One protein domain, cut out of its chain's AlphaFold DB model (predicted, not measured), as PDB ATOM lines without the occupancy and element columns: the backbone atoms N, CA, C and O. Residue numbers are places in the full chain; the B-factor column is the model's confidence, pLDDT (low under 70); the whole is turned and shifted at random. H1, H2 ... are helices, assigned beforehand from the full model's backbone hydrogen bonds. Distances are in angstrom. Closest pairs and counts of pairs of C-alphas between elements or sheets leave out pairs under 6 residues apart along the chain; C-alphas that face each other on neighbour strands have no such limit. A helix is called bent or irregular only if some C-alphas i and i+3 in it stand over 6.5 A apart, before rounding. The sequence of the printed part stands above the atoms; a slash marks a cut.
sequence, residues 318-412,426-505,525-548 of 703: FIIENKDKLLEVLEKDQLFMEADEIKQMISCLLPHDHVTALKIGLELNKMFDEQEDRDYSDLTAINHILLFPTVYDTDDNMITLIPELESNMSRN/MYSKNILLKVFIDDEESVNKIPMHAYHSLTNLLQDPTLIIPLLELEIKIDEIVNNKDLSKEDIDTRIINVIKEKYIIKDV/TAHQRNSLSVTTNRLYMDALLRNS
ATOM      1  N   PHE A 318       2.769 -52.694  52.750       97.69
ATOM      2  CA  PHE A 318       2.539 -53.536  51.574       97.69
ATOM      3  C   PHE A 318       3.430 -53.129  50.393       97.69
ATOM      4  O   PHE A 318       3.918 -53.992  49.662       97.69
ATOM      5  N   ILE A 319       3.632 -51.820  50.203       97.88
ATOM      6  CA  ILE A 319       4.447 -51.279  49.110       97.88
ATOM      7  C   ILE A 319       5.912 -51.657  49.335       97.88
ATOM      8  O   ILE A 319       6.564 -52.116  48.403       97.88
ATOM      9  N   ILE A 320       6.411 -51.552  50.572       97.44
ATOM     10  CA  ILE A 320       7.788 -51.940  50.914       97.44
ATOM     11  C   ILE A 320       7.998 -53.449  50.758       97.44
ATOM     12  O   ILE A 320       8.970 -53.862  50.126       97.44
ATOM     13  N   GLU A 321       7.081 -54.273  51.274       97.88
ATOM     14  CA  GLU A 321       7.150 -55.740  51.172       97.88
ATOM     15  C   GLU A 321       7.134 -56.242  49.719       97.88
ATOM     16  O   GLU A 321       7.664 -57.314  49.427       97.88
ATOM     17  N   ASN A 322       6.527 -55.480  48.804       98.06
ATOM     18  CA  ASN A 322       6.377 -55.855  47.399       98.06
ATOM     19  C   ASN A 322       7.159 -54.951  46.433       98.06
ATOM     20  O   ASN A 322       6.927 -55.037  45.227       98.06
ATOM     21  N   LYS A 323       8.087 -54.115  46.919       97.38
ATOM     22  CA  LYS A 323       8.771 -53.103  46.094       97.38
ATOM     23  C   LYS A 323       9.484 -53.705  44.878       97.38
ATOM     24  O   LYS A 323       9.314 -53.207  43.773       97.38
ATOM     25  N   ASP A 324      10.202 -54.816  45.064       97.88
ATOM     26  CA  ASP A 324      11.023 -55.414  44.004       97.88
ATOM     27  C   ASP A 324      10.126 -56.000  42.906       97.88
ATOM     28  O   ASP A 324      10.390 -55.828  41.722       97.88
ATOM     29  N   LYS A 325       8.994 -56.603  43.298       97.69
ATOM     30  CA  LYS A 325       7.980 -57.104  42.359       97.69
ATOM     31  C   LYS A 325       7.276 -55.970  41.621       97.69
ATOM     32  O   LYS A 325       6.965 -56.116  40.447       97.69
ATOM     33  N   LEU A 326       6.980 -54.863  42.305       97.69
ATOM     34  CA  LEU A 326       6.359 -53.693  41.683       97.69
ATOM     35  C   LEU A 326       7.290 -53.072  40.637       97.69
ATOM     36  O   LEU A 326       6.830 -52.782  39.536       97.69
ATOM     37  N   LEU A 327       8.581 -52.928  40.954       97.62
ATOM     38  CA  LEU A 327       9.592 -52.424  40.022       97.62
ATOM     39  C   LEU A 327       9.794 -53.376  38.836       97.62
ATOM     40  O   LEU A 327       9.705 -52.930  37.698       97.62
ATOM     41  N   GLU A 328       9.931 -54.684  39.077       97.00
ATOM     42  CA  GLU A 328      10.047 -55.695  38.011       97.00
ATOM     43  C   GLU A 328       8.844 -55.656  37.050       97.00
ATOM     44  O   GLU A 328       8.981 -55.795  35.834       97.00
ATOM     45  N   VAL A 329       7.636 -55.473  37.587       96.50
ATOM     46  CA  VAL A 329       6.419 -55.379  36.775       96.50
ATOM     47  C   VAL A 329       6.352 -54.057  36.014       96.50
ATOM     48  O   VAL A 329       5.963 -54.077  34.851       96.50
ATOM     49  N   LEU A 330       6.746 -52.934  36.620       95.62
ATOM     50  CA  LEU A 330       6.818 -51.629  35.948       95.62
ATOM     51  C   LEU A 330       7.862 -51.605  34.823       95.62
ATOM     52  O   LEU A 330       7.671 -50.911  33.827       95.62
ATOM     53  N   GLU A 331       8.940 -52.377  34.965       95.62
ATOM     54  CA  GLU A 331       9.983 -52.535  33.947       95.62
ATOM     55  C   GLU A 331       9.449 -53.293  32.730       95.62
ATOM     56  O   GLU A 331       9.695 -52.904  31.588       95.62
ATOM     57  N   LYS A 332       8.651 -54.340  32.973       94.44
ATOM     58  CA  LYS A 332       8.029 -55.159  31.921       94.44
ATOM     59  C   LYS A 332       6.799 -54.506  31.286       94.44
ATOM     60  O   LYS A 332       6.570 -54.685  30.091       94.44
ATOM     61  N   ASP A 333       5.982 -53.811  32.073       93.38
ATOM     62  CA  ASP A 333       4.735 -53.169  31.647       93.38
ATOM     63  C   ASP A 333       4.670 -51.724  32.156       93.38
ATOM     64  O   ASP A 333       4.240 -51.433  33.272       93.38
ATOM     65  N   GLN A 334       5.050 -50.789  31.289       89.19
ATOM     66  CA  GLN A 334       5.078 -49.355  31.590       89.19
ATOM     67  C   GLN A 334       3.691 -48.776  31.909       89.19
ATOM     68  O   GLN A 334       3.584 -47.779  32.625       89.19
ATOM     69  N   LEU A 335       2.624 -49.398  31.391       89.38
ATOM     70  CA  LEU A 335       1.232 -48.987  31.604       89.38
ATOM     71  C   LEU A 335       0.621 -49.636  32.853       89.38
ATOM     72  O   LEU A 335      -0.579 -49.477  33.118       89.38
ATOM     73  N   PHE A 336       1.429 -50.372  33.621       92.69
ATOM     74  CA  PHE A 336       1.007 -50.997  34.862       92.69
ATOM     75  C   PHE A 336       0.460 -49.973  35.856       92.69
ATOM     76  O   PHE A 336      -0.592 -50.228  36.445       92.69
ATOM     77  N   MET A 337       1.120 -48.818  35.996       94.31
ATOM     78  CA  MET A 337       0.638 -47.682  36.782       94.31
ATOM     79  C   MET A 337       0.770 -46.365  36.015       94.31
ATOM     80  O   MET A 337       1.746 -46.138  35.296       94.31
ATOM     81  N   GLU A 338      -0.214 -45.489  36.195       93.06
ATOM     82  CA  GLU A 338      -0.158 -44.106  35.716       93.06
ATOM     83  C   GLU A 338       0.824 -43.267  36.542       93.06
ATOM     84  O   GLU A 338       1.088 -43.570  37.707       93.06
ATOM     85  N   ALA A 339       1.321 -42.168  35.969       93.31
ATOM     86  CA  ALA A 339       2.213 -41.242  36.666       93.31
ATOM     87  C   ALA A 339       1.614 -40.739  37.995       93.31
ATOM     88  O   ALA A 339       2.300 -40.718  39.016       93.31
ATOM     89  N   ASP A 340       0.311 -40.436  38.020       93.81
ATOM     90  CA  ASP A 340      -0.398 -40.026  39.238       93.81
ATOM     91  C   ASP A 340      -0.484 -41.148  40.286       93.81
ATOM     92  O   ASP A 340      -0.387 -40.888  41.486       93.81
ATOM     93  N   GLU A 341      -0.630 -42.406  39.861       95.12
ATOM     94  CA  GLU A 341      -0.634 -43.566  40.762       95.12
ATOM     95  C   GLU A 341       0.762 -43.783  41.372       95.12
ATOM     96  O   GLU A 341       0.882 -44.005  42.580       95.12
ATOM     97  N   ILE A 342       1.825 -43.648  40.569       96.62
ATOM     98  CA  ILE A 342       3.222 -43.713  41.029       96.62
ATOM     99  C   ILE A 342       3.520 -42.552  41.989       96.62
ATOM    100  O   ILE A 342       4.103 -42.759  43.054       96.62
ATOM    101  N   LYS A 343       3.059 -41.338  41.673       95.81
ATOM    102  CA  LYS A 343       3.161 -40.166  42.551       95.81
ATOM    103  C   LYS A 343       2.508 -40.423  43.907       95.81
ATOM    104  O   LYS A 343       3.119 -40.142  44.940       95.81
ATOM    105  N   GLN A 344       1.298 -40.982  43.928       95.31
ATOM    106  CA  GLN A 344       0.610 -41.340  45.173       95.31
ATOM    107  C   GLN A 344       1.343 -42.453  45.934       95.31
ATOM    108  O   GLN A 344       1.414 -42.399  47.160       95.31
ATOM    109  N   MET A 345       1.929 -43.428  45.231       97.38
ATOM    110  CA  MET A 345       2.761 -44.475  45.832       97.38
ATOM    111  C   MET A 345       3.972 -43.883  46.564       97.38
ATOM    112  O   MET A 345       4.181 -44.177  47.739       97.38
ATOM    113  N   ILE A 346       4.729 -43.008  45.899       97.62
ATOM    114  CA  ILE A 346       5.888 -42.317  46.479       97.62
ATOM    115  C   ILE A 346       5.463 -41.416  47.646       97.62
ATOM    116  O   ILE A 346       6.061 -41.469  48.720       97.62
ATOM    117  N   SER A 347       4.374 -40.664  47.480       94.62
ATOM    118  CA  SER A 347       3.815 -39.791  48.524       94.62
ATOM    119  C   SER A 347       3.368 -40.572  49.765       94.62
ATOM    120  O   SER A 347       3.530 -40.098  50.885       94.62
ATOM    121  N   CYS A 348       2.843 -41.788  49.580       95.62
ATOM    122  CA  CYS A 348       2.479 -42.690  50.672       95.62
ATOM    123  C   CYS A 348       3.709 -43.208  51.433       95.62
ATOM    124  O   CYS A 348       3.603 -43.481  52.625       95.62
ATOM    125  N   LEU A 349       4.863 -43.366  50.777       96.12
ATOM    126  CA  LEU A 349       6.081 -43.907  51.391       96.12
ATOM    127  C   LEU A 349       6.901 -42.852  52.141       96.12
ATOM    128  O   LEU A 349       7.423 -43.141  53.217       96.12
ATOM    129  N   LEU A 350       7.013 -41.644  51.585       93.56
ATOM    130  CA  LEU A 350       7.928 -40.605  52.071       93.56
ATOM    131  C   LEU A 350       7.806 -40.279  53.573       93.56
ATOM    132  O   LEU A 350       8.844 -40.202  54.230       93.56
ATOM    133  N   PRO A 351       6.599 -40.151  54.165       91.12
ATOM    134  CA  PRO A 351       6.463 -39.871  55.596       91.12
ATOM    135  C   PRO A 351       6.921 -41.013  56.518       91.12
ATOM    136  O   PRO A 351       7.072 -40.793  57.720       91.12
ATOM    137  N   HIS A 352       7.074 -42.230  55.987       94.19
ATOM    138  CA  HIS A 352       7.319 -43.448  56.761       94.19
ATOM    139  C   HIS A 352       8.731 -44.009  56.555       94.19
ATOM    140  O   HIS A 352       9.384 -44.374  57.532       94.19
ATOM    141  N   ASP A 353       9.210 -44.055  55.309       95.19
ATOM    142  CA  ASP A 353      10.557 -44.508  54.952       95.19
ATOM    143  C   ASP A 353      11.085 -43.708  53.750       95.19
ATOM    144  O   ASP A 353      10.974 -44.106  52.586       95.19
ATOM    145  N   HIS A 354      11.650 -42.540  54.058       93.88
ATOM    146  CA  HIS A 354      12.135 -41.582  53.068       93.88
ATOM    147  C   HIS A 354      13.262 -42.158  52.186       93.88
ATOM    148  O   HIS A 354      13.228 -42.004  50.967       93.88
ATOM    149  N   VAL A 355      14.217 -42.898  52.766       95.94
ATOM    150  CA  VAL A 355      15.339 -43.495  52.012       95.94
ATOM    151  C   VAL A 355      14.837 -44.548  51.027       95.94
ATOM    152  O   VAL A 355      15.278 -44.578  49.876       95.94
ATOM    153  N   THR A 356      13.904 -45.409  51.443       96.75
ATOM    154  CA  THR A 356      13.308 -46.393  50.530       96.75
ATOM    155  C   THR A 356      12.496 -45.711  49.429       96.75
ATOM    156  O   THR A 356      12.590 -46.130  48.275       96.75
ATOM    157  N   ALA A 357      11.762 -44.637  49.739       97.12
ATOM    158  CA  ALA A 357      11.042 -43.855  48.734       97.12
ATOM    159  C   ALA A 357      11.991 -43.234  47.695       97.12
ATOM    160  O   ALA A 357      11.749 -43.376  46.497       97.12
ATOM    161  N   LEU A 358      13.104 -42.630  48.134       97.06
ATOM    162  CA  LEU A 358      14.147 -42.111  47.244       97.06
ATOM    163  C   LEU A 358      14.752 -43.203  46.359       97.06
ATOM    164  O   LEU A 358      14.934 -42.984  45.167       97.06
ATOM    165  N   LYS A 359      15.031 -44.388  46.913       97.88
ATOM    166  CA  LYS A 359      15.566 -45.526  46.145       97.88
ATOM    167  C   LYS A 359      14.590 -46.012  45.079       97.88
ATOM    168  O   LYS A 359      15.005 -46.235  43.948       97.88
ATOM    169  N   ILE A 360      13.305 -46.138  45.412       97.81
ATOM    170  CA  ILE A 360      12.266 -46.480  44.428       97.81
ATOM    171  C   ILE A 360      12.192 -45.388  43.356       97.81
ATOM    172  O   ILE A 360      12.174 -45.701  42.171       97.81
ATOM    173  N   GLY A 361      12.218 -44.116  43.759       97.62
ATOM    174  CA  GLY A 361      12.282 -42.979  42.847       97.62
ATOM    175  C   GLY A 361      13.479 -43.026  41.895       97.62
ATOM    176  O   GLY A 361      13.313 -42.830  40.696       97.62
ATOM    177  N   LEU A 362      14.674 -43.331  42.400       97.81
ATOM    178  CA  LEU A 362      15.894 -43.458  41.601       97.81
ATOM    179  C   LEU A 362      15.779 -44.575  40.558       97.81
ATOM    180  O   LEU A 362      16.114 -44.354  39.397       97.81
ATOM    181  N   GLU A 363      15.300 -45.755  40.955       98.00
ATOM    182  CA  GLU A 363      15.130 -46.879  40.028       98.00
ATOM    183  C   GLU A 363      14.075 -46.562  38.958       98.00
ATOM    184  O   GLU A 363      14.322 -46.802  37.781       98.00
ATOM    185  N   LEU A 364      12.971 -45.896  39.319       96.94
ATOM    186  CA  LEU A 364      11.993 -45.403  38.341       96.94
ATOM    187  C   LEU A 364      12.621 -44.436  37.328       96.94
ATOM    188  O   LEU A 364      12.356 -44.549  36.135       96.94
ATOM    189  N   ASN A 365      13.470 -43.508  37.776       96.81
ATOM    190  CA  ASN A 365      14.139 -42.567  36.876       96.81
ATOM    191  C   ASN A 365      15.096 -43.271  35.905       96.81
ATOM    192  O   ASN A 365      15.100 -42.929  34.727       96.81
ATOM    193  N   LYS A 366      15.853 -44.277  36.363       96.62
ATOM    194  CA  LYS A 366      16.712 -45.092  35.484       96.62
ATOM    195  C   LYS A 366      15.893 -45.886  34.469       96.62
ATOM    196  O   LYS A 366      16.215 -45.888  33.289       96.62
ATOM    197  N   MET A 367      14.798 -46.500  34.914       95.56
ATOM    198  CA  MET A 367      13.911 -47.265  34.038       95.56
ATOM    199  C   MET A 367      13.304 -46.397  32.931       95.56
ATOM    200  O   MET A 367      13.178 -46.862  31.806       95.56
ATOM    201  N   PHE A 368      12.915 -45.155  33.231       94.38
ATOM    202  CA  PHE A 368      12.374 -44.240  32.220       94.38
ATOM    203  C   PHE A 368      13.459 -43.679  31.295       94.38
ATOM    204  O   PHE A 368      13.172 -43.451  30.128       94.38
ATOM    205  N   ASP A 369      14.683 -43.476  31.789       94.75
ATOM    206  CA  ASP A 369      15.828 -43.048  30.968       94.75
ATOM    207  C   ASP A 369      16.226 -44.121  29.937       94.75
ATOM    208  O   ASP A 369      16.521 -43.818  28.784       94.75
ATOM    209  N   GLU A 370      16.142 -45.402  30.311       95.00
ATOM    210  CA  GLU A 370      16.401 -46.532  29.406       95.00
ATOM    211  C   GLU A 370      15.286 -46.761  28.363       95.00
ATOM    212  O   GLU A 370      15.472 -47.511  27.400       95.00
ATOM    213  N   GLN A 371      14.115 -46.137  28.531       91.56
ATOM    214  CA  GLN A 371      12.929 -46.364  27.703       91.56
ATOM    215  C   GLN A 371      12.707 -45.227  26.695       91.56
ATOM    216  O   GLN A 371      12.091 -44.216  27.013       91.56
ATOM    217  N   GLU A 372      13.098 -45.440  25.433       88.50
ATOM    218  CA  GLU A 372      12.952 -44.436  24.356       88.50
ATOM    219  C   GLU A 372      11.497 -43.979  24.099       88.50
ATOM    220  O   GLU A 372      11.270 -42.872  23.612       88.50
ATOM    221  N   ASP A 373      10.505 -44.825  24.401       87.56
ATOM    222  CA  ASP A 373       9.094 -44.588  24.053       87.56
ATOM    223  C   ASP A 373       8.319 -43.744  25.083       87.56
ATOM    224  O   ASP A 373       7.191 -43.321  24.797       87.56
ATOM    225  N   ARG A 374       8.868 -43.518  26.285       82.62
ATOM    226  CA  ARG A 374       8.138 -42.871  27.383       82.62
ATOM    227  C   ARG A 374       8.573 -41.425  27.565       82.62
ATOM    228  O   ARG A 374       9.752 -41.097  27.524       82.62
ATOM    229  N   ASP A 375       7.598 -40.554  27.793       88.75
ATOM    230  CA  ASP A 375       7.884 -39.157  28.084       88.75
ATOM    231  C   ASP A 375       8.366 -39.027  29.534       88.75
ATOM    232  O   ASP A 375       7.610 -39.251  30.481       88.75
ATOM    233  N   TYR A 376       9.632 -38.649  29.712       91.06
ATOM    234  CA  TYR A 376      10.216 -38.391  31.029       91.06
ATOM    235  C   TYR A 376       9.490 -37.252  31.770       91.06
ATOM    236  O   TYR A 376       9.562 -37.155  32.998       91.06
ATOM    237  N   SER A 377       8.713 -36.424  31.056       91.19
ATOM    238  CA  SER A 377       7.862 -35.398  31.662       91.19
ATOM    239  C   SER A 377       6.859 -35.960  32.675       91.19
ATOM    240  O   SER A 377       6.558 -35.272  33.659       91.19
ATOM    241  N   ASP A 378       6.449 -37.223  32.530       91.75
ATOM    242  CA  ASP A 378       5.590 -37.935  33.482       91.75
ATOM    243  C   ASP A 378       6.222 -38.037  34.886       91.75
ATOM    244  O   ASP A 378       5.508 -38.073  35.892       91.75
ATOM    245  N   LEU A 379       7.558 -38.041  34.984       95.12
ATOM    246  CA  LEU A 379       8.278 -38.114  36.258       95.12
ATOM    247  C   LEU A 379       8.493 -36.755  36.924       95.12
ATOM    248  O   LEU A 379       8.848 -36.721  38.100       95.12
ATOM    249  N   THR A 380       8.219 -35.636  36.246       94.88
ATOM    250  CA  THR A 380       8.495 -34.281  36.767       94.88
ATOM    251  C   THR A 380       7.924 -34.080  38.177       94.88
ATOM    252  O   THR A 380       8.629 -33.649  39.088       94.88
ATOM    253  N   ALA A 381       6.651 -34.431  38.390       92.81
ATOM    254  CA  ALA A 381       5.990 -34.255  39.685       92.81
ATOM    255  C   ALA A 381       6.542 -35.200  40.766       92.81
ATOM    256  O   ALA A 381       6.591 -34.835  41.940       92.81
ATOM    257  N   ILE A 382       6.958 -36.406  40.374       95.75
ATOM    258  CA  ILE A 382       7.581 -37.385  41.270       95.75
ATOM    259  C   ILE A 382       8.966 -36.879  41.687       95.75
ATOM    260  O   ILE A 382       9.266 -36.836  42.876       95.75
ATOM    261  N   ASN A 383       9.767 -36.410  40.731       96.44
ATOM    262  CA  ASN A 383      11.104 -35.865  40.960       96.44
ATOM    263  C   ASN A 383      11.065 -34.614  41.836       96.44
ATOM    264  O   ASN A 383      11.891 -34.478  42.738       96.44
ATOM    265  N   HIS A 384      10.066 -33.745  41.639       94.31
ATOM    266  CA  HIS A 384       9.839 -32.607  42.529       94.31
ATOM    267  C   HIS A 384       9.599 -33.076  43.962       94.31
ATOM    268  O   HIS A 384      10.293 -32.622  44.862       94.31
ATOM    269  N   ILE A 385       8.685 -34.029  44.168       94.12
ATOM    270  CA  ILE A 385       8.345 -34.566  45.495       94.12
ATOM    271  C   ILE A 385       9.551 -35.223  46.183       94.12
ATOM    272  O   ILE A 385       9.740 -35.044  47.384       94.12
ATOM    273  N   LEU A 386      10.377 -35.960  45.440       95.44
ATOM    274  CA  LEU A 386      11.564 -36.632  45.978       95.44
ATOM    275  C   LEU A 386      12.662 -35.640  46.398       95.44
ATOM    276  O   LEU A 386      13.354 -35.867  47.391       95.44
ATOM    277  N   LEU A 387      12.815 -34.537  45.659       94.44
ATOM    278  CA  LEU A 387      13.821 -33.499  45.919       94.44
ATOM    279  C   LEU A 387      13.284 -32.324  46.752       94.44
ATOM    280  O   LEU A 387      14.026 -31.382  47.030       94.44
ATOM    281  N   PHE A 388      12.013 -32.362  47.153       91.81
ATOM    282  CA  PHE A 388      11.368 -31.284  47.893       91.81
ATOM    283  C   PHE A 388      11.911 -31.177  49.333       91.81
ATOM    284  O   PHE A 388      12.039 -32.198  50.013       91.81
ATOM    285  N   PRO A 389      12.161 -29.964  49.861       92.69
ATOM    286  CA  PRO A 389      12.048 -28.679  49.177       92.69
ATOM    287  C   PRO A 389      13.224 -28.417  48.235       92.69
ATOM    288  O   PRO A 389      14.388 -28.623  48.589       92.69
ATOM    289  N   THR A 390      12.910 -27.897  47.054       93.00
ATOM    290  CA  THR A 390      13.885 -27.455  46.061       93.00
ATOM    291  C   THR A 390      14.224 -25.977  46.233       93.00
ATOM    292  O   THR A 390      13.472 -25.210  46.833       93.00
ATOM    293  N   VAL A 391      15.356 -25.542  45.678       92.12
ATOM    294  CA  VAL A 391      15.796 -24.131  45.704       92.12
ATOM    295  C   VAL A 391      14.832 -23.160  44.999       92.12
ATOM    296  O   VAL A 391      14.965 -21.949  45.162       92.12
ATOM    297  N   TYR A 392      13.869 -23.683  44.232       90.50
ATOM    298  CA  TYR A 392      12.847 -22.921  43.509       90.50
ATOM    299  C   TYR A 392      11.510 -22.820  44.250       90.50
ATOM    300  O   TYR A 392      10.649 -22.043  43.830       90.50
ATOM    301  N   ASP A 393      11.322 -23.580  45.329       88.50
ATOM    302  CA  ASP A 393      10.103 -23.525  46.130       88.50
ATOM    303  C   ASP A 393      10.059 -22.235  46.970       88.50
ATOM    304  O   ASP A 393      11.079 -21.767  47.479       88.50
ATOM    305  N   THR A 394       8.872 -21.634  47.094       83.44
ATOM    306  CA  THR A 394       8.683 -20.348  47.786       83.44
ATOM    307  C   THR A 394       8.557 -20.476  49.298       83.44
ATOM    308  O   THR A 394       8.126 -21.496  49.851       83.44
ATOM    309  N   ASP A 395       8.891 -19.380  49.976       67.56
ATOM    310  CA  ASP A 395       8.956 -19.277  51.427       67.56
ATOM    311  C   ASP A 395       7.607 -19.455  52.131       67.56
ATOM    312  O   ASP A 395       7.597 -19.842  53.294       67.56
ATOM    313  N   ASP A 396       6.464 -19.260  51.469       64.62
ATOM    314  CA  ASP A 396       5.158 -19.556  52.086       64.62
ATOM    315  C   ASP A 396       5.041 -21.032  52.510       64.62
ATOM    316  O   ASP A 396       4.289 -21.356  53.429       64.62
ATOM    317  N   ASN A 397       5.822 -21.920  51.887       55.22
ATOM    318  CA  ASN A 397       5.970 -23.294  52.342       55.22
ATOM    319  C   ASN A 397       7.088 -23.426  53.401       55.22
ATOM    320  O   ASN A 397       6.920 -24.186  54.346       55.22
ATOM    321  N   MET A 398       8.199 -22.680  53.304       57.34
ATOM    322  CA  MET A 398       9.428 -22.866  54.109       57.34
ATOM    323  C   MET A 398       9.508 -22.034  55.411       57.34
ATOM    324  O   MET A 398       9.965 -22.531  56.444       57.34
ATOM    325  N   ILE A 399       9.077 -20.767  55.389       50.25
ATOM    326  CA  ILE A 399       9.253 -19.768  56.460       50.25
ATOM    327  C   ILE A 399       8.316 -19.976  57.645       50.25
ATOM    328  O   ILE A 399       8.664 -19.574  58.751       50.25
ATOM    329  N   THR A 400       7.146 -20.590  57.482       49.75
ATOM    330  CA  THR A 400       6.237 -20.783  58.626       49.75
ATOM    331  C   THR A 400       6.654 -21.937  59.527       49.75
ATOM    332  O   THR A 400       6.367 -21.897  60.715       49.75
ATOM    333  N   LEU A 401       7.359 -22.946  59.012       48.62
ATOM    334  CA  LEU A 401       7.631 -24.171  59.774       48.62
ATOM    335  C   LEU A 401       9.031 -24.215  60.386       48.62
ATOM    336  O   LEU A 401       9.178 -24.722  61.495       48.62
ATOM    337  N   ILE A 402      10.046 -23.648  59.731       50.69
ATOM    338  CA  ILE A 402      11.430 -23.712  60.228       50.69
ATOM    339  C   ILE A 402      11.613 -22.854  61.504       50.69
ATOM    340  O   ILE A 402      12.016 -23.408  62.525       50.69
ATOM    341  N   PRO A 403      11.186 -21.576  61.552       46.69
ATOM    342  CA  PRO A 403      11.242 -20.755  62.763       46.69
ATOM    343  C   PRO A 403      10.232 -21.169  63.846       46.69
ATOM    344  O   PRO A 403      10.461 -20.906  65.025       46.69
ATOM    345  N   GLU A 404       9.100 -21.805  63.510       44.72
ATOM    346  CA  GLU A 404       8.163 -22.340  64.517       44.72
ATOM    347  C   GLU A 404       8.673 -23.634  65.166       44.72
ATOM    348  O   GLU A 404       8.466 -23.837  66.363       44.72
ATOM    349  N   LEU A 405       9.396 -24.483  64.431       45.81
ATOM    350  CA  LEU A 405      10.123 -25.618  65.005       45.81
ATOM    351  C   LEU A 405      11.309 -25.142  65.854       45.81
ATOM    352  O   LEU A 405      11.468 -25.602  66.985       45.81
ATOM    353  N   GLU A 406      12.063 -24.150  65.378       46.28
ATOM    354  CA  GLU A 406      13.143 -23.509  66.141       46.28
ATOM    355  C   GLU A 406      12.617 -22.752  67.377       46.28
ATOM    356  O   GLU A 406      13.244 -22.778  68.435       46.28
ATOM    357  N   SER A 407      11.442 -22.114  67.313       46.00
ATOM    358  CA  SER A 407      10.853 -21.382  68.449       46.00
ATOM    359  C   SER A 407      10.103 -22.269  69.444       46.00
ATOM    360  O   SER A 407      10.116 -21.980  70.642       46.00
ATOM    361  N   ASN A 408       9.508 -23.381  69.005       42.28
ATOM    362  CA  ASN A 408       8.932 -24.371  69.917       42.28
ATOM    363  C   ASN A 408      10.012 -25.202  70.623       42.28
ATOM    364  O   ASN A 408       9.792 -25.609  71.764       42.28
ATOM    365  N   MET A 409      11.192 -25.382  70.015       43.25
ATOM    366  CA  MET A 409      12.365 -25.935  70.705       43.25
ATOM    367  C   MET A 409      13.137 -24.893  71.537       43.25
ATOM    368  O   MET A 409      13.843 -25.280  72.464       43.25
ATOM    369  N   SER A 410      12.958 -23.585  71.295       40.72
ATOM    370  CA  SER A 410      13.695 -22.512  71.993       40.72
ATOM    371  C   SER A 410      12.920 -21.710  73.044       40.72
ATOM    372  O   SER A 410      13.432 -20.721  73.577       40.72
ATOM    373  N   ARG A 411      11.725 -22.154  73.459       42.62
ATOM    374  CA  ARG A 411      11.033 -21.537  74.611       42.62
ATOM    375  C   ARG A 411      11.788 -21.650  75.945       42.62
ATOM    376  O   ARG A 411      11.377 -21.005  76.904       42.62
ATOM    377  N   ASN A 412      12.916 -22.359  75.985       41.56
ATOM    378  CA  ASN A 412      13.925 -22.228  77.030       41.56
ATOM    379  C   ASN A 412      15.241 -21.743  76.390       41.56
ATOM    380  O   ASN A 412      15.912 -22.527  75.738       41.56
ATOM    381  N   MET A 426      15.903 -33.076  58.506       63.62
ATOM    382  CA  MET A 426      15.092 -34.189  57.989       63.62
ATOM    383  C   MET A 426      13.676 -34.213  58.562       63.62
ATOM    384  O   MET A 426      12.702 -34.434  57.843       63.62
ATOM    385  N   TYR A 427      13.534 -33.932  59.853       60.50
ATOM    386  CA  TYR A 427      12.224 -33.829  60.480       60.50
ATOM    387  C   TYR A 427      11.388 -32.683  59.889       60.50
ATOM    388  O   TYR A 427      10.220 -32.882  59.545       60.50
ATOM    389  N   SER A 428      11.989 -31.502  59.715       66.62
ATOM    390  CA  SER A 428      11.327 -30.356  59.085       66.62
ATOM    391  C   SER A 428      10.936 -30.654  57.636       66.62
ATOM    392  O   SER A 428       9.802 -30.371  57.252       66.62
ATOM    393  N   LYS A 429      11.813 -31.328  56.878       73.88
ATOM    394  CA  LYS A 429      11.551 -31.805  55.516       73.88
ATOM    395  C   LYS A 429      10.315 -32.698  55.484       73.88
ATOM    396  O   LYS A 429       9.408 -32.432  54.709       73.88
ATOM    397  N   ASN A 430      10.213 -33.681  56.379       70.62
ATOM    398  CA  ASN A 430       9.061 -34.587  56.435       70.62
ATOM    399  C   ASN A 430       7.739 -33.871  56.763       70.62
ATOM    400  O   ASN A 430       6.693 -34.226  56.217       70.62
ATOM    401  N   ILE A 431       7.761 -32.853  57.632       75.12
ATOM    402  CA  ILE A 431       6.566 -32.042  57.923       75.12
ATOM    403  C   ILE A 431       6.171 -31.206  56.704       75.12
ATOM    404  O   ILE A 431       5.006 -31.221  56.308       75.12
ATOM    405  N   LEU A 432       7.135 -30.500  56.113       73.00
ATOM    406  CA  LEU A 432       6.936 -29.668  54.926       73.00
ATOM    407  C   LEU A 432       6.380 -30.487  53.766       73.00
ATOM    408  O   LEU A 432       5.411 -30.093  53.125       73.00
ATOM    409  N   LEU A 433       6.962 -31.660  53.548       74.19
ATOM    410  CA  LEU A 433       6.573 -32.595  52.511       74.19
ATOM    411  C   LEU A 433       5.147 -33.103  52.712       74.19
ATOM    412  O   LEU A 433       4.389 -33.179  51.753       74.19
ATOM    413  N   LYS A 434       4.744 -33.388  53.954       77.69
ATOM    414  CA  LYS A 434       3.360 -33.762  54.254       77.69
ATOM    415  C   LYS A 434       2.379 -32.641  53.896       77.69
ATOM    416  O   LYS A 434       1.370 -32.903  53.256       77.69
ATOM    417  N   VAL A 435       2.695 -31.399  54.272       77.06
ATOM    418  CA  VAL A 435       1.871 -30.225  53.928       77.06
ATOM    419  C   VAL A 435       1.811 -30.022  52.413       77.06
ATOM    420  O   VAL A 435       0.745 -29.734  51.881       77.06
ATOM    421  N   PHE A 436       2.935 -30.208  51.721       77.62
ATOM    422  CA  PHE A 436       3.027 -30.100  50.268       77.62
ATOM    423  C   PHE A 436       2.194 -31.170  49.550       77.62
ATOM    424  O   PHE A 436       1.439 -30.846  48.639       77.62
ATOM    425  N   ILE A 437       2.290 -32.433  49.984       77.94
ATOM    426  CA  ILE A 437       1.523 -33.558  49.426       77.94
ATOM    427  C   ILE A 437       0.014 -33.343  49.608       77.94
ATOM    428  O   ILE A 437      -0.757 -33.668  48.705       77.94
ATOM    429  N   ASP A 438      -0.403 -32.789  50.748       80.88
ATOM    430  CA  ASP A 438      -1.815 -32.535  51.058       80.88
ATOM    431  C   ASP A 438      -2.393 -31.309  50.304       80.88
ATOM    432  O   ASP A 438      -3.616 -31.168  50.213       80.88
ATOM    433  N   ASP A 439      -1.549 -30.425  49.752       80.12
ATOM    434  CA  ASP A 439      -1.943 -29.209  49.024       80.12
ATOM    435  C   ASP A 439      -1.769 -29.378  47.501       80.12
ATOM    436  O   ASP A 439      -0.691 -29.153  46.949       80.12
ATOM    437  N   GLU A 440      -2.854 -29.726  46.795       73.00
ATOM    438  CA  GLU A 440      -2.864 -29.864  45.325       73.00
ATOM    439  C   GLU A 440      -2.469 -28.570  44.581       73.00
ATOM    440  O   GLU A 440      -2.036 -28.635  43.428       73.00
ATOM    441  N   GLU A 441      -2.590 -27.395  45.212       77.12
ATOM    442  CA  GLU A 441      -2.253 -26.100  44.604       77.12
ATOM    443  C   GLU A 441      -0.825 -25.630  44.927       77.12
ATOM    444  O   GLU A 441      -0.395 -24.590  44.421       77.12
ATOM    445  N   SER A 442      -0.060 -26.387  45.718       70.19
ATOM    446  CA  SER A 442       1.289 -26.016  46.173       70.19
ATOM    447  C   SER A 442       2.260 -25.698  45.029       70.19
ATOM    448  O   SER A 442       2.982 -24.703  45.096       70.19
ATOM    449  N   VAL A 443       2.217 -26.467  43.939       67.56
ATOM    450  CA  VAL A 443       3.046 -26.263  42.735       67.56
ATOM    451  C   VAL A 443       2.757 -24.914  42.059       67.56
ATOM    452  O   VAL A 443       3.663 -24.273  41.528       67.56
ATOM    453  N   ASN A 444       1.518 -24.419  42.140       70.81
ATOM    454  CA  ASN A 444       1.122 -23.141  41.535       70.81
ATOM    455  C   ASN A 444       1.666 -21.918  42.294       70.81
ATOM    456  O   ASN A 444       1.517 -20.791  41.817       70.81
ATOM    457  N   LYS A 445       2.279 -22.115  43.471       74.31
ATOM    458  CA  LYS A 445       2.895 -21.041  44.268       74.31
ATOM    459  C   LYS A 445       4.314 -20.693  43.808       74.31
ATOM    460  O   LYS A 445       4.855 -19.683  44.257       74.31
ATOM    461  N   ILE A 446       4.915 -21.494  42.925       72.75
ATOM    462  CA  ILE A 446       6.241 -21.223  42.362       72.75
ATOM    463  C   ILE A 446       6.117 -20.093  41.324       72.75
ATOM    464  O   ILE A 446       5.262 -20.169  40.435       72.75
ATOM    465  N   PRO A 447       6.956 -19.040  41.376       76.06
ATOM    466  CA  PRO A 447       6.967 -17.996  40.365       76.06
ATOM    467  C   PRO A 447       7.117 -18.600  38.968       76.06
ATOM    468  O   PRO A 447       7.991 -19.429  38.739       76.06
ATOM    469  N   MET A 448       6.300 -18.162  38.005       75.06
ATOM    470  CA  MET A 448       6.207 -18.820  36.691       75.06
ATOM    471  C   MET A 448       7.563 -18.997  35.978       75.06
ATOM    472  O   MET A 448       7.793 -20.001  35.309       75.06
ATOM    473  N   HIS A 449       8.479 -18.034  36.129       75.50
ATOM    474  CA  HIS A 449       9.823 -18.123  35.551       75.50
ATOM    475  C   HIS A 449      10.675 -19.215  36.223       75.50
ATOM    476  O   HIS A 449      11.323 -19.990  35.527       75.50
ATOM    477  N   ALA A 450      10.615 -19.321  37.553       79.56
ATOM    478  CA  ALA A 450      11.275 -20.362  38.337       79.56
ATOM    479  C   ALA A 450      10.682 -21.747  38.045       79.56
ATOM    480  O   ALA A 450      11.419 -22.719  37.916       79.56
ATOM    481  N   TYR A 451       9.362 -21.821  37.853       81.62
ATOM    482  CA  TYR A 451       8.657 -23.060  37.535       81.62
ATOM    483  C   TYR A 451       9.127 -23.676  36.212       81.62
ATOM    484  O   TYR A 451       9.359 -24.880  36.143       81.62
ATOM    485  N   HIS A 452       9.310 -22.865  35.165       84.12
ATOM    486  CA  HIS A 452       9.823 -23.361  33.886       84.12
ATOM    487  C   HIS A 452      11.260 -23.875  33.997       84.12
ATOM    488  O   HIS A 452      11.563 -24.936  33.453       84.12
ATOM    489  N   SER A 453      12.128 -23.163  34.721       85.38
ATOM    490  CA  SER A 453      13.495 -23.622  34.984       85.38
ATOM    491  C   SER A 453      13.503 -24.939  35.755       85.38
ATOM    492  O   SER A 453      14.160 -25.881  35.323       85.38
ATOM    493  N   LEU A 454      12.727 -25.032  36.839       87.50
ATOM    494  CA  LEU A 454      12.604 -26.251  37.632       87.50
ATOM    495  C   LEU A 454      12.064 -27.409  36.786       87.50
ATOM    496  O   LEU A 454      12.654 -28.478  36.785       87.50
ATOM    497  N   THR A 455      10.989 -27.193  36.028       86.94
ATOM    498  CA  THR A 455      10.380 -28.232  35.182       86.94
ATOM    499  C   THR A 455      11.389 -28.794  34.185       86.94
ATOM    500  O   THR A 455      11.529 -30.006  34.088       86.94
ATOM    501  N   ASN A 456      12.141 -27.929  33.498       88.81
ATOM    502  CA  ASN A 456      13.154 -28.371  32.541       88.81
ATOM    503  C   ASN A 456      14.285 -29.162  33.220       88.81
ATOM    504  O   ASN A 456      14.766 -30.135  32.655       88.81
ATOM    505  N   LEU A 457      14.695 -28.764  34.430       87.75
ATOM    506  CA  LEU A 457      15.724 -29.472  35.200       87.75
ATOM    507  C   LEU A 457      15.228 -30.832  35.709       87.75
ATOM    508  O   LEU A 457      15.962 -31.811  35.661       87.75
ATOM    509  N   LEU A 458      13.977 -30.906  36.169       90.31
ATOM    510  CA  LEU A 458      13.346 -32.141  36.651       90.31
ATOM    511  C   LEU A 458      13.037 -33.145  35.533       90.31
ATOM    512  O   LEU A 458      12.756 -34.307  35.830       90.31
ATOM    513  N   GLN A 459      13.079 -32.691  34.280       93.19
ATOM    514  CA  GLN A 459      12.896 -33.505  33.081       93.19
ATOM    515  C   GLN A 459      14.207 -34.041  32.497       93.19
ATOM    516  O   GLN A 459      14.161 -34.834  31.563       93.19
ATOM    517  N   ASP A 460      15.359 -33.608  33.015       92.25
ATOM    518  CA  ASP A 460      16.667 -34.040  32.531       92.25
ATOM    519  C   ASP A 460      17.188 -35.230  33.366       92.25
ATOM    520  O   ASP A 460      17.657 -35.029  34.495       92.25
ATOM    521  N   PRO A 461      17.148 -36.472  32.841       92.88
ATOM    522  CA  PRO A 461      17.626 -37.646  33.569       92.88
ATOM    523  C   PRO A 461      19.104 -37.567  33.936       92.88
ATOM    524  O   PRO A 461      19.500 -38.043  35.006       92.88
ATOM    525  N   THR A 462      19.913 -36.916  33.096       91.25
ATOM    526  CA  THR A 462      21.359 -36.792  33.314       91.25
ATOM    527  C   THR A 462      21.682 -35.942  34.539       91.25
ATOM    528  O   THR A 462      22.727 -36.128  35.164       91.25
ATOM    529  N   LEU A 463      20.765 -35.049  34.920       89.81
ATOM    530  CA  LEU A 463      20.849 -34.232  36.122       89.81
ATOM    531  C   LEU A 463      20.186 -34.925  37.322       89.81
ATOM    532  O   LEU A 463      20.757 -34.966  38.415       89.81
ATOM    533  N   ILE A 464      18.983 -35.476  37.134       92.94
ATOM    534  CA  ILE A 464      18.144 -35.962  38.238       92.94
ATOM    535  C   ILE A 464      18.658 -37.253  38.861       92.94
ATOM    536  O   ILE A 464      18.634 -37.381  40.088       92.94
ATOM    537  N   ILE A 465      19.162 -38.193  38.062       94.50
ATOM    538  CA  ILE A 465      19.678 -39.462  38.588       94.50
ATOM    539  C   ILE A 465      20.852 -39.203  39.561       94.50
ATOM    540  O   ILE A 465      20.758 -39.636  40.715       94.50
ATOM    541  N   PRO A 466      21.906 -38.435  39.201       93.44
ATOM    542  CA  PRO A 466      22.976 -38.084  40.140       93.44
ATOM    543  C   PRO A 466      22.502 -37.327  41.387       93.44
ATOM    544  O   PRO A 466      23.023 -37.571  42.480       93.44
ATOM    545  N   LEU A 467      21.517 -36.433  41.241       92.81
ATOM    546  CA  LEU A 467      20.925 -35.680  42.352       92.81
ATOM    547  C   LEU A 467      20.238 -36.600  43.365       92.81
ATOM    548  O   LEU A 467      20.496 -36.495  44.564       92.81
ATOM    549  N   LEU A 468      19.410 -37.534  42.892       95.06
ATOM    550  CA  LEU A 468      18.742 -38.513  43.749       95.06
ATOM    551  C   LEU A 468      19.751 -39.440  44.428       95.06
ATOM    552  O   LEU A 468      19.623 -39.729  45.616       95.06
ATOM    553  N   GLU A 469      20.796 -39.871  43.719       95.44
ATOM    554  CA  GLU A 469      21.856 -40.658  44.345       95.44
ATOM    555  C   GLU A 469      22.628 -39.884  45.420       95.44
ATOM    556  O   GLU A 469      23.138 -40.499  46.361       95.44
ATOM    557  N   LEU A 470      22.803 -38.568  45.260       94.25
ATOM    558  CA  LEU A 470      23.396 -37.742  46.304       94.25
ATOM    559  C   LEU A 470      22.466 -37.679  47.516       94.25
ATOM    560  O   LEU A 470      22.928 -37.934  48.627       94.25
ATOM    561  N   GLU A 471      21.184 -37.378  47.297       94.69
ATOM    562  CA  GLU A 471      20.186 -37.261  48.364       94.69
ATOM    563  C   GLU A 471      20.108 -38.562  49.180       94.69
ATOM    564  O   GLU A 471      20.193 -38.529  50.404       94.69
ATOM    565  N   ILE A 472      20.075 -39.722  48.507       95.88
ATOM    566  CA  ILE A 472      20.092 -41.042  49.163       95.88
ATOM    567  C   ILE A 472      21.338 -41.206  50.035       95.88
ATOM    568  O   ILE A 472      21.227 -41.637  51.180       95.88
ATOM    569  N   LYS A 473      22.526 -40.870  49.518       96.44
ATOM    570  CA  LYS A 473      23.777 -41.016  50.278       96.44
ATOM    571  C   LYS A 473      23.814 -40.102  51.498       96.44
ATOM    572  O   LYS A 473      24.282 -40.525  52.553       96.44
ATOM    573  N   ILE A 474      23.346 -38.863  51.364       95.06
ATOM    574  CA  ILE A 474      23.289 -37.909  52.477       95.06
ATOM    575  C   ILE A 474      22.312 -38.404  53.539       95.06
ATOM    576  O   ILE A 474      22.672 -38.445  54.714       95.06
ATOM    577  N   ASP A 475      21.131 -38.868  53.141       94.06
ATOM    578  CA  ASP A 475      20.155 -39.414  54.078       94.06
ATOM    579  C   ASP A 475      20.650 -40.679  54.776       94.06
ATOM    580  O   ASP A 475      20.399 -40.863  55.968       94.06
ATOM    581  N   GLU A 476      21.358 -41.558  54.069       96.00
ATOM    582  CA  GLU A 476      21.989 -42.736  54.666       96.00
ATOM    583  C   GLU A 476      23.053 -42.345  55.697       96.00
ATOM    584  O   GLU A 476      23.149 -42.995  56.736       96.00
ATOM    585  N   ILE A 477      23.827 -41.279  55.449       96.12
ATOM    586  CA  ILE A 477      24.811 -40.758  56.410       96.12
ATOM    587  C   ILE A 477      24.106 -40.165  57.635       96.12
ATOM    588  O   ILE A 477      24.465 -40.511  58.759       96.12
ATOM    589  N   VAL A 478      23.094 -39.316  57.434       94.25
ATOM    590  CA  VAL A 478      22.372 -38.626  58.518       94.25
ATOM    591  C   VAL A 478      21.583 -39.602  59.393       94.25
ATOM    592  O   VAL A 478      21.532 -39.435  60.610       94.25
ATOM    593  N   ASN A 479      20.985 -40.642  58.805       92.88
ATOM    594  CA  ASN A 479      20.206 -41.639  59.545       92.88
ATOM    595  C   ASN A 479      21.061 -42.753  60.173       92.88
ATOM    596  O   ASN A 479      20.524 -43.620  60.873       92.88
ATOM    597  N   ASN A 480      22.378 -42.757  59.948       94.81
ATOM    598  CA  ASN A 480      23.264 -43.759  60.522       94.81
ATOM    599  C   ASN A 480      23.539 -43.471  62.007       94.81
ATOM    600  O   ASN A 480      24.317 -42.588  62.359       94.81
ATOM    601  N   LYS A 481      22.918 -44.270  62.880       95.19
ATOM    602  CA  LYS A 481      23.026 -44.144  64.344       95.19
ATOM    603  C   LYS A 481      24.405 -44.492  64.907       95.19
ATOM    604  O   LYS A 481      24.665 -44.170  66.063       95.19
ATOM    605  N   ASP A 482      25.255 -45.149  64.123       97.00
ATOM    606  CA  ASP A 482      26.584 -45.583  64.558       97.00
ATOM    607  C   ASP A 482      27.650 -44.490  64.366       97.00
ATOM    608  O   ASP A 482      28.786 -44.658  64.808       97.00
ATOM    609  N   LEU A 483      27.312 -43.380  63.701       95.00
ATOM    610  CA  LEU A 483      28.238 -42.283  63.430       95.00
ATOM    611  C   LEU A 483      28.136 -41.180  64.481       95.00
ATOM    612  O   LEU A 483      27.046 -40.801  64.913       95.00
ATOM    613  N   SER A 484      29.287 -40.622  64.861       94.88
ATOM    614  CA  SER A 484      29.316 -39.380  65.630       94.88
ATOM    615  C   SER A 484      28.890 -38.194  64.756       94.88
ATOM    616  O   SER A 484      28.919 -38.264  63.526       94.88
ATOM    617  N   LYS A 485      28.518 -37.070  65.379       92.44
ATOM    618  CA  LYS A 485      28.144 -35.850  64.641       92.44
ATOM    619  C   LYS A 485      29.285 -35.334  63.753       92.44
ATOM    620  O   LYS A 485      29.043 -34.963  62.612       92.44
ATOM    621  N   GLU A 486      30.518 -35.385  64.251       94.19
ATOM    622  CA  GLU A 486      31.720 -34.984  63.505       94.19
ATOM    623  C   GLU A 486      31.979 -35.915  62.305       94.19
ATOM    624  O   GLU A 486      32.301 -35.451  61.206       94.19
ATOM    625  N   ASP A 487      31.759 -37.225  62.479       96.19
ATOM    626  CA  ASP A 487      31.872 -38.203  61.390       96.19
ATOM    627  C   ASP A 487      30.795 -37.994  60.320       96.19
ATOM    628  O   ASP A 487      31.080 -38.128  59.128       96.19
ATOM    629  N   ILE A 488      29.562 -37.671  60.732       95.19
ATOM    630  CA  ILE A 488      28.455 -37.333  59.825       95.19
ATOM    631  C   ILE A 488      28.852 -36.136  58.962       95.19
ATOM    632  O   ILE A 488      28.804 -36.233  57.735       95.19
ATOM    633  N   ASP A 489      29.307 -35.046  59.578       95.81
ATOM    634  CA  ASP A 489      29.677 -33.829  58.853       95.81
ATOM    635  C   ASP A 489      30.841 -34.069  57.887       95.81
ATOM    636  O   ASP A 489      30.769 -33.701  56.712       95.81
ATOM    637  N   THR A 490      31.885 -34.761  58.348       96.62
ATOM    638  CA  THR A 490      33.051 -35.103  57.520       96.62
ATOM    639  C   THR A 490      32.641 -35.948  56.314       96.62
ATOM    640  O   THR A 490      33.095 -35.710  55.191       96.62
ATOM    641  N   ARG A 491      31.745 -36.925  56.504       96.62
ATOM    642  CA  ARG A 491      31.240 -37.758  55.406       96.62
ATOM    643  C   ARG A 491      30.351 -36.983  54.442       96.62
ATOM    644  O   ARG A 491      30.484 -37.208  53.242       96.62
ATOM    645  N   ILE A 492      29.499 -36.077  54.923       95.50
ATOM    646  CA  ILE A 492      28.693 -35.198  54.058       95.50
ATOM    647  C   ILE A 492      29.616 -34.348  53.179       95.50
ATOM    648  O   ILE A 492      29.446 -34.328  51.958       95.50
ATOM    649  N   ILE A 493      30.634 -33.714  53.774       95.19
ATOM    650  CA  ILE A 493      31.617 -32.900  53.045       95.19
ATOM    651  C   ILE A 493      32.325 -33.737  51.978       95.19
ATOM    652  O   ILE A 493      32.418 -33.310  50.828       95.19
ATOM    653  N   ASN A 494      32.794 -34.935  52.334       95.12
ATOM    654  CA  ASN A 494      33.504 -35.807  51.402       95.12
ATOM    655  C   ASN A 494      32.602 -36.287  50.262       95.12
ATOM    656  O   ASN A 494      33.003 -36.205  49.106       95.12
ATOM    657  N   VAL A 495      31.374 -36.726  50.555       94.69
ATOM    658  CA  VAL A 495      30.438 -37.199  49.524       94.69
ATOM    659  C   VAL A 495      30.104 -36.094  48.527       94.69
ATOM    660  O   VAL A 495      30.087 -36.356  47.324       94.69
ATOM    661  N   ILE A 496      29.885 -34.865  48.999       91.94
ATOM    662  CA  ILE A 496      29.616 -33.728  48.115       91.94
ATOM    663  C   ILE A 496      30.881 -33.360  47.335       91.94
ATOM    664  O   ILE A 496      30.834 -33.264  46.116       91.94
ATOM    665  N   LYS A 497      32.056 -33.272  47.962       89.81
ATOM    666  CA  LYS A 497      33.299 -32.990  47.221       89.81
ATOM    667  C   LYS A 497      33.631 -34.059  46.170       89.81
ATOM    668  O   LYS A 497      34.092 -33.715  45.087       89.81
ATOM    669  N   GLU A 498      33.381 -35.337  46.445       88.56
ATOM    670  CA  GLU A 498      33.669 -36.435  45.512       88.56
ATOM    671  C   GLU A 498      32.677 -36.518  44.349       88.56
ATOM    672  O   GLU A 498      33.091 -36.720  43.207       88.56
ATOM    673  N   LYS A 499      31.371 -36.397  44.625       77.88
ATOM    674  CA  LYS A 499      30.323 -36.557  43.605       77.88
ATOM    675  C   LYS A 499      30.015 -35.284  42.827       77.88
ATOM    676  O   LYS A 499      29.575 -35.379  41.686       77.88
ATOM    677  N   TYR A 500      30.207 -34.120  43.442       67.25
ATOM    678  CA  TYR A 500      29.746 -32.837  42.912       67.25
ATOM    679  C   TYR A 500      30.822 -32.023  42.201       67.25
ATOM    680  O   TYR A 500      30.518 -31.054  41.506       67.25
ATOM    681  N   ILE A 501      32.080 -32.465  42.266       56.31
ATOM    682  CA  ILE A 501      33.052 -32.104  41.238       56.31
ATOM    683  C   ILE A 501      32.739 -32.994  40.029       56.31
ATOM    684  O   ILE A 501      33.441 -33.972  39.756       56.31
ATOM    685  N   ILE A 502      31.655 -32.678  39.308       47.06
ATOM    686  CA  ILE A 502      31.496 -33.150  37.934       47.06
ATOM    687  C   ILE A 502      32.723 -32.604  37.214       47.06
ATOM    688  O   ILE A 502      32.832 -31.402  36.976       47.06
ATOM    689  N   LYS A 503      33.708 -33.483  36.984       49.88
ATOM    690  CA  LYS A 503      34.887 -33.176  36.174       49.88
ATOM    691  C   LYS A 503      34.353 -32.526  34.912       49.88
ATOM    692  O   LYS A 503      33.511 -33.156  34.276       49.88
ATOM    693  N   ASP A 504      34.793 -31.293  34.636       50.47
ATOM    694  CA  ASP A 504      34.355 -30.499  33.488       50.47
ATOM    695  C   ASP A 504      34.089 -31.448  32.321       50.47
ATOM    696  O   ASP A 504      35.011 -32.164  31.906       50.47
ATOM    697  N   VAL A 505      32.816 -31.546  31.898       48.97
ATOM    698  CA  VAL A 505      32.402 -32.437  30.807       48.97
ATOM    699  C   VAL A 505      33.439 -32.255  29.705       48.97
ATOM    700  O   VAL A 505      33.682 -31.097  29.341       48.97
ATOM    701  N   THR A 525      25.656 -26.109  33.093       52.19
ATOM    702  CA  THR A 525      26.996 -26.079  33.719       52.19
ATOM    703  C   THR A 525      27.043 -25.403  35.096       52.19
ATOM    704  O   THR A 525      27.837 -25.808  35.944       52.19
ATOM    705  N   ALA A 526      26.177 -24.419  35.365       51.62
ATOM    706  CA  ALA A 526      26.073 -23.796  36.690       51.62
ATOM    707  C   ALA A 526      25.264 -24.656  37.681       51.62
ATOM    708  O   ALA A 526      25.628 -24.766  38.852       51.62
ATOM    709  N   HIS A 527      24.179 -25.300  37.235       52.59
ATOM    710  CA  HIS A 527      23.375 -26.195  38.086       52.59
ATOM    711  C   HIS A 527      24.050 -27.552  38.337       52.59
ATOM    712  O   HIS A 527      23.777 -28.190  39.348       52.59
ATOM    713  N   GLN A 528      25.006 -27.951  37.497       54.44
ATOM    714  CA  GLN A 528      25.844 -29.139  37.693       54.44
ATOM    715  C   GLN A 528      26.692 -29.106  38.976       54.44
ATOM    716  O   GLN A 528      27.172 -30.152  39.403       54.44
ATOM    717  N   ARG A 529      26.881 -27.936  39.605       63.53
ATOM    718  CA  ARG A 529      27.750 -27.780  40.786       63.53
ATOM    719  C   ARG A 529      27.038 -27.739  42.133       63.53
ATOM    720  O   ARG A 529      27.711 -27.917  43.142       63.53
ATOM    721  N   ASN A 530      25.714 -27.567  42.165       75.19
ATOM    722  CA  ASN A 530      24.952 -27.488  43.413       75.19
ATOM    723  C   ASN A 530      23.706 -28.393  43.408       75.19
ATOM    724  O   ASN A 530      23.112 -28.617  42.352       75.19
ATOM    725  N   SER A 531      23.299 -28.920  44.571       85.19
ATOM    726  CA  SER A 531      22.068 -29.723  44.684       85.19
ATOM    727  C   SER A 531      20.834 -28.861  44.445       85.19
ATOM    728  O   SER A 531      20.812 -27.682  44.801       85.19
ATOM    729  N   LEU A 532      19.784 -29.447  43.867       89.44
ATOM    730  CA  LEU A 532      18.470 -28.804  43.815       89.44
ATOM    731  C   LEU A 532      17.748 -28.870  45.163       89.44
ATOM    732  O   LEU A 532      16.914 -28.008  45.425       89.44
ATOM    733  N   SER A 533      18.076 -29.849  46.012       92.44
ATOM    734  CA  SER A 533      17.499 -30.005  47.349       92.44
ATOM    735  C   SER A 533      18.069 -28.948  48.292       92.44
ATOM    736  O   SER A 533      19.276 -28.896  48.560       92.44
ATOM    737  N   VAL A 534      17.186 -28.114  48.849       92.06
ATOM    738  CA  VAL A 534      17.546 -27.135  49.885       92.06
ATOM    739  C   VAL A 534      18.110 -27.845  51.106       92.06
ATOM    740  O   VAL A 534      19.052 -27.353  51.725       92.06
ATOM    741  N   THR A 535      17.564 -29.016  51.434       90.62
ATOM    742  CA  THR A 535      17.986 -29.797  52.596       90.62
ATOM    743  C   THR A 535      19.438 -30.232  52.459       90.62
ATOM    744  O   THR A 535      20.237 -29.994  53.363       90.62
ATOM    745  N   THR A 536      19.809 -30.779  51.301       93.44
ATOM    746  CA  THR A 536      21.191 -31.177  51.015       93.44
ATOM    747  C   THR A 536      22.148 -29.989  51.036       93.44
ATOM    748  O   THR A 536      23.188 -30.057  51.694       93.44
ATOM    749  N   ASN A 537      21.787 -28.872  50.394       94.06
ATOM    750  CA  ASN A 537      22.629 -27.671  50.407       94.06
ATOM    751  C   ASN A 537      22.834 -27.138  51.834       94.06
ATOM    752  O   ASN A 537      23.946 -26.754  52.194       94.06
ATOM    753  N   ARG A 538      21.790 -27.142  52.670       92.31
ATOM    754  CA  ARG A 538      21.886 -26.716  54.074       92.31
ATOM    755  C   ARG A 538      22.736 -27.655  54.912       92.31
ATOM    756  O   ARG A 538      23.610 -27.177  55.622       92.31
ATOM    757  N   LEU A 539      22.526 -28.965  54.802       92.81
ATOM    758  CA  LEU A 539      23.333 -29.952  55.519       92.81
ATOM    759  C   LEU A 539      24.818 -29.818  55.180       92.81
ATOM    760  O   LEU A 539      25.657 -29.905  56.074       92.81
ATOM    761  N   TYR A 540      25.139 -29.549  53.913       95.25
ATOM    762  CA  TYR A 540      26.507 -29.283  53.485       95.25
ATOM    763  C   TYR A 540      27.084 -28.011  54.104       95.25
ATOM    764  O   TYR A 540      28.154 -28.049  54.706       95.25
ATOM    765  N   MET A 541      26.365 -26.892  53.986       94.56
ATOM    766  CA  MET A 541      26.780 -25.607  54.551       94.56
ATOM    767  C   MET A 541      26.972 -25.690  56.073       94.56
ATOM    768  O   MET A 541      27.980 -25.219  56.599       94.56
ATOM    769  N   ASP A 542      26.057 -26.355  56.773       93.38
ATOM    770  CA  ASP A 542      26.149 -26.575  58.214       93.38
ATOM    771  C   ASP A 542      27.345 -27.470  58.578       93.38
ATOM    772  O   ASP A 542      28.043 -27.190  59.553       93.38
ATOM    773  N   ALA A 543      27.613 -28.519  57.792       94.94
ATOM    774  CA  ALA A 543      28.775 -29.385  57.987       94.94
ATOM    775  C   ALA A 543      30.095 -28.615  57.803       94.94
ATOM    776  O   ALA A 543      31.019 -28.794  58.601       94.94
ATOM    777  N   LEU A 544      30.177 -27.723  56.804       95.62
ATOM    778  CA  LEU A 544      31.333 -26.840  56.607       95.62
ATOM    779  C   LEU A 544      31.538 -25.915  57.815       95.62
ATOM    780  O   LEU A 544      32.659 -25.808  58.312       95.62
ATOM    781  N   LEU A 545      30.466 -25.299  58.332       94.56
ATOM    782  CA  LEU A 545      30.540 -24.445  59.523       94.56
ATOM    783  C   LEU A 545      30.984 -25.214  60.770       94.56
ATOM    784  O   LEU A 545      31.852 -24.732  61.497       94.56
ATOM    785  N   ARG A 546      30.426 -26.407  61.023       93.69
ATOM    786  CA  ARG A 546      30.794 -27.231  62.190       93.69
ATOM    787  C   ARG A 546      32.249 -27.695  62.147       93.69
ATOM    788  O   ARG A 546      32.890 -27.746  63.190       93.69
ATOM    789  N   ASN A 547      32.794 -27.939  60.955       95.12
ATOM    790  CA  ASN A 547      34.209 -28.272  60.762       95.12
ATOM    791  C   ASN A 547      35.127 -27.046  60.634       95.12
ATOM    792  O   ASN A 547      36.288 -27.194  60.260       95.12
ATOM    793  N   SER A 548      34.637 -25.833  60.927       95.19
ATOM    794  CA  SER A 548      35.409 -24.583  60.808       95.19
ATOM    795  C   SER A 548      36.001 -24.344  59.407       95.19
ATOM    796  O   SER A 548      36.986 -23.624  59.249       95.19
TER     797      SER A 548
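This is residues 318 to 412, 426 to 505 and 525 to 548 of the 703 residues of an uncharacterized protein of Piromyces sp. (strain E2) (UniProt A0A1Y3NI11). Four nearly aligned helices, H3, H4, H5 and H11, make a bundle at the core; H2 packs along H4 on one side, and H12 folds back along H11 on the other, with H13 slanting over H12. H10 packs on H5 about perpendicular to it, H8 touches the short H6, and residues 407 to 412, partly in H7, stick out. The printed part has 199 residues, with thirteen named helices, H1 to H13 in chain order, and no named strand: the class is all helix. It is compact, with a radius of gyration of the C-alphas of 17.2 A, and spans 53 by 39 by 38 A.

Find C-alpha 318 at (2.539, -53.536, 51.574), where H1, residues 318 to 321, begins. Next come H2, 323 to 332, H3, 339 to 349, and H4, 354 to 369, which is 22.5 A long. H5, 376 to 387, is irregular: C-alphas 378 and 381 are 7.2 A apart. Read on through H6, 395 to 398, H7, 402 to 409, H8, 426 to 438, H9, 442 to 445, and H10, 448 to 458. H11, 461 to 478, runs 25.4 A from (17.626, -37.646, 33.569); H12, 485 to 500, runs 22.0 A, and H13, 534 to 546, ends at (30.794, -27.231, 62.190).

Begin in the bundle, where H4 and H11 touch at a shallow tilt of 18 degrees, opposite ways, closest at the C-alphas of Val 355 and Ile 472, 6.1 A. H3 and H5 touch at the C-alphas of Lys 343 and Ile 382, 5.4 A. H3 and H4 form a hairpin, as do H4 and H5. H2 touches residues 360 to 367 of H4 alone, closest at the C-alphas of Glu 331 and Met 367, 6.6 A. H1 is close to H3 but not clearly touching. H11 and H12 form a hairpin at 13 degrees; H12 touches H13 at a steep 58 degrees, the C-alphas of Asp 489 and Ala 543 being 4.6 A apart. H6 and H8 only just touch, with 3 pairs of C-alphas within 8 A; H6 and H9 are near each other. Every O i to N i+4 pair is within hydrogen-bond range in H2, H3, H4, H7, H8, H10, H12 and H13, against 5 of 8 in H5 and 13 of 14 in H11; H1, H6 and H9 are too short for one.

The farthest C-alphas, of Asp 373 and Asn 412, are 57.7 A apart. Residues 413 to 425 and 506 to 524 are not printed; the gaps between C-alphas are 22.5 A and 8.8 A. Of the links printed whole, none is long. Mean pLDDT of the printed part is 84.8, with 33 residues under 70, among them 395 to 412.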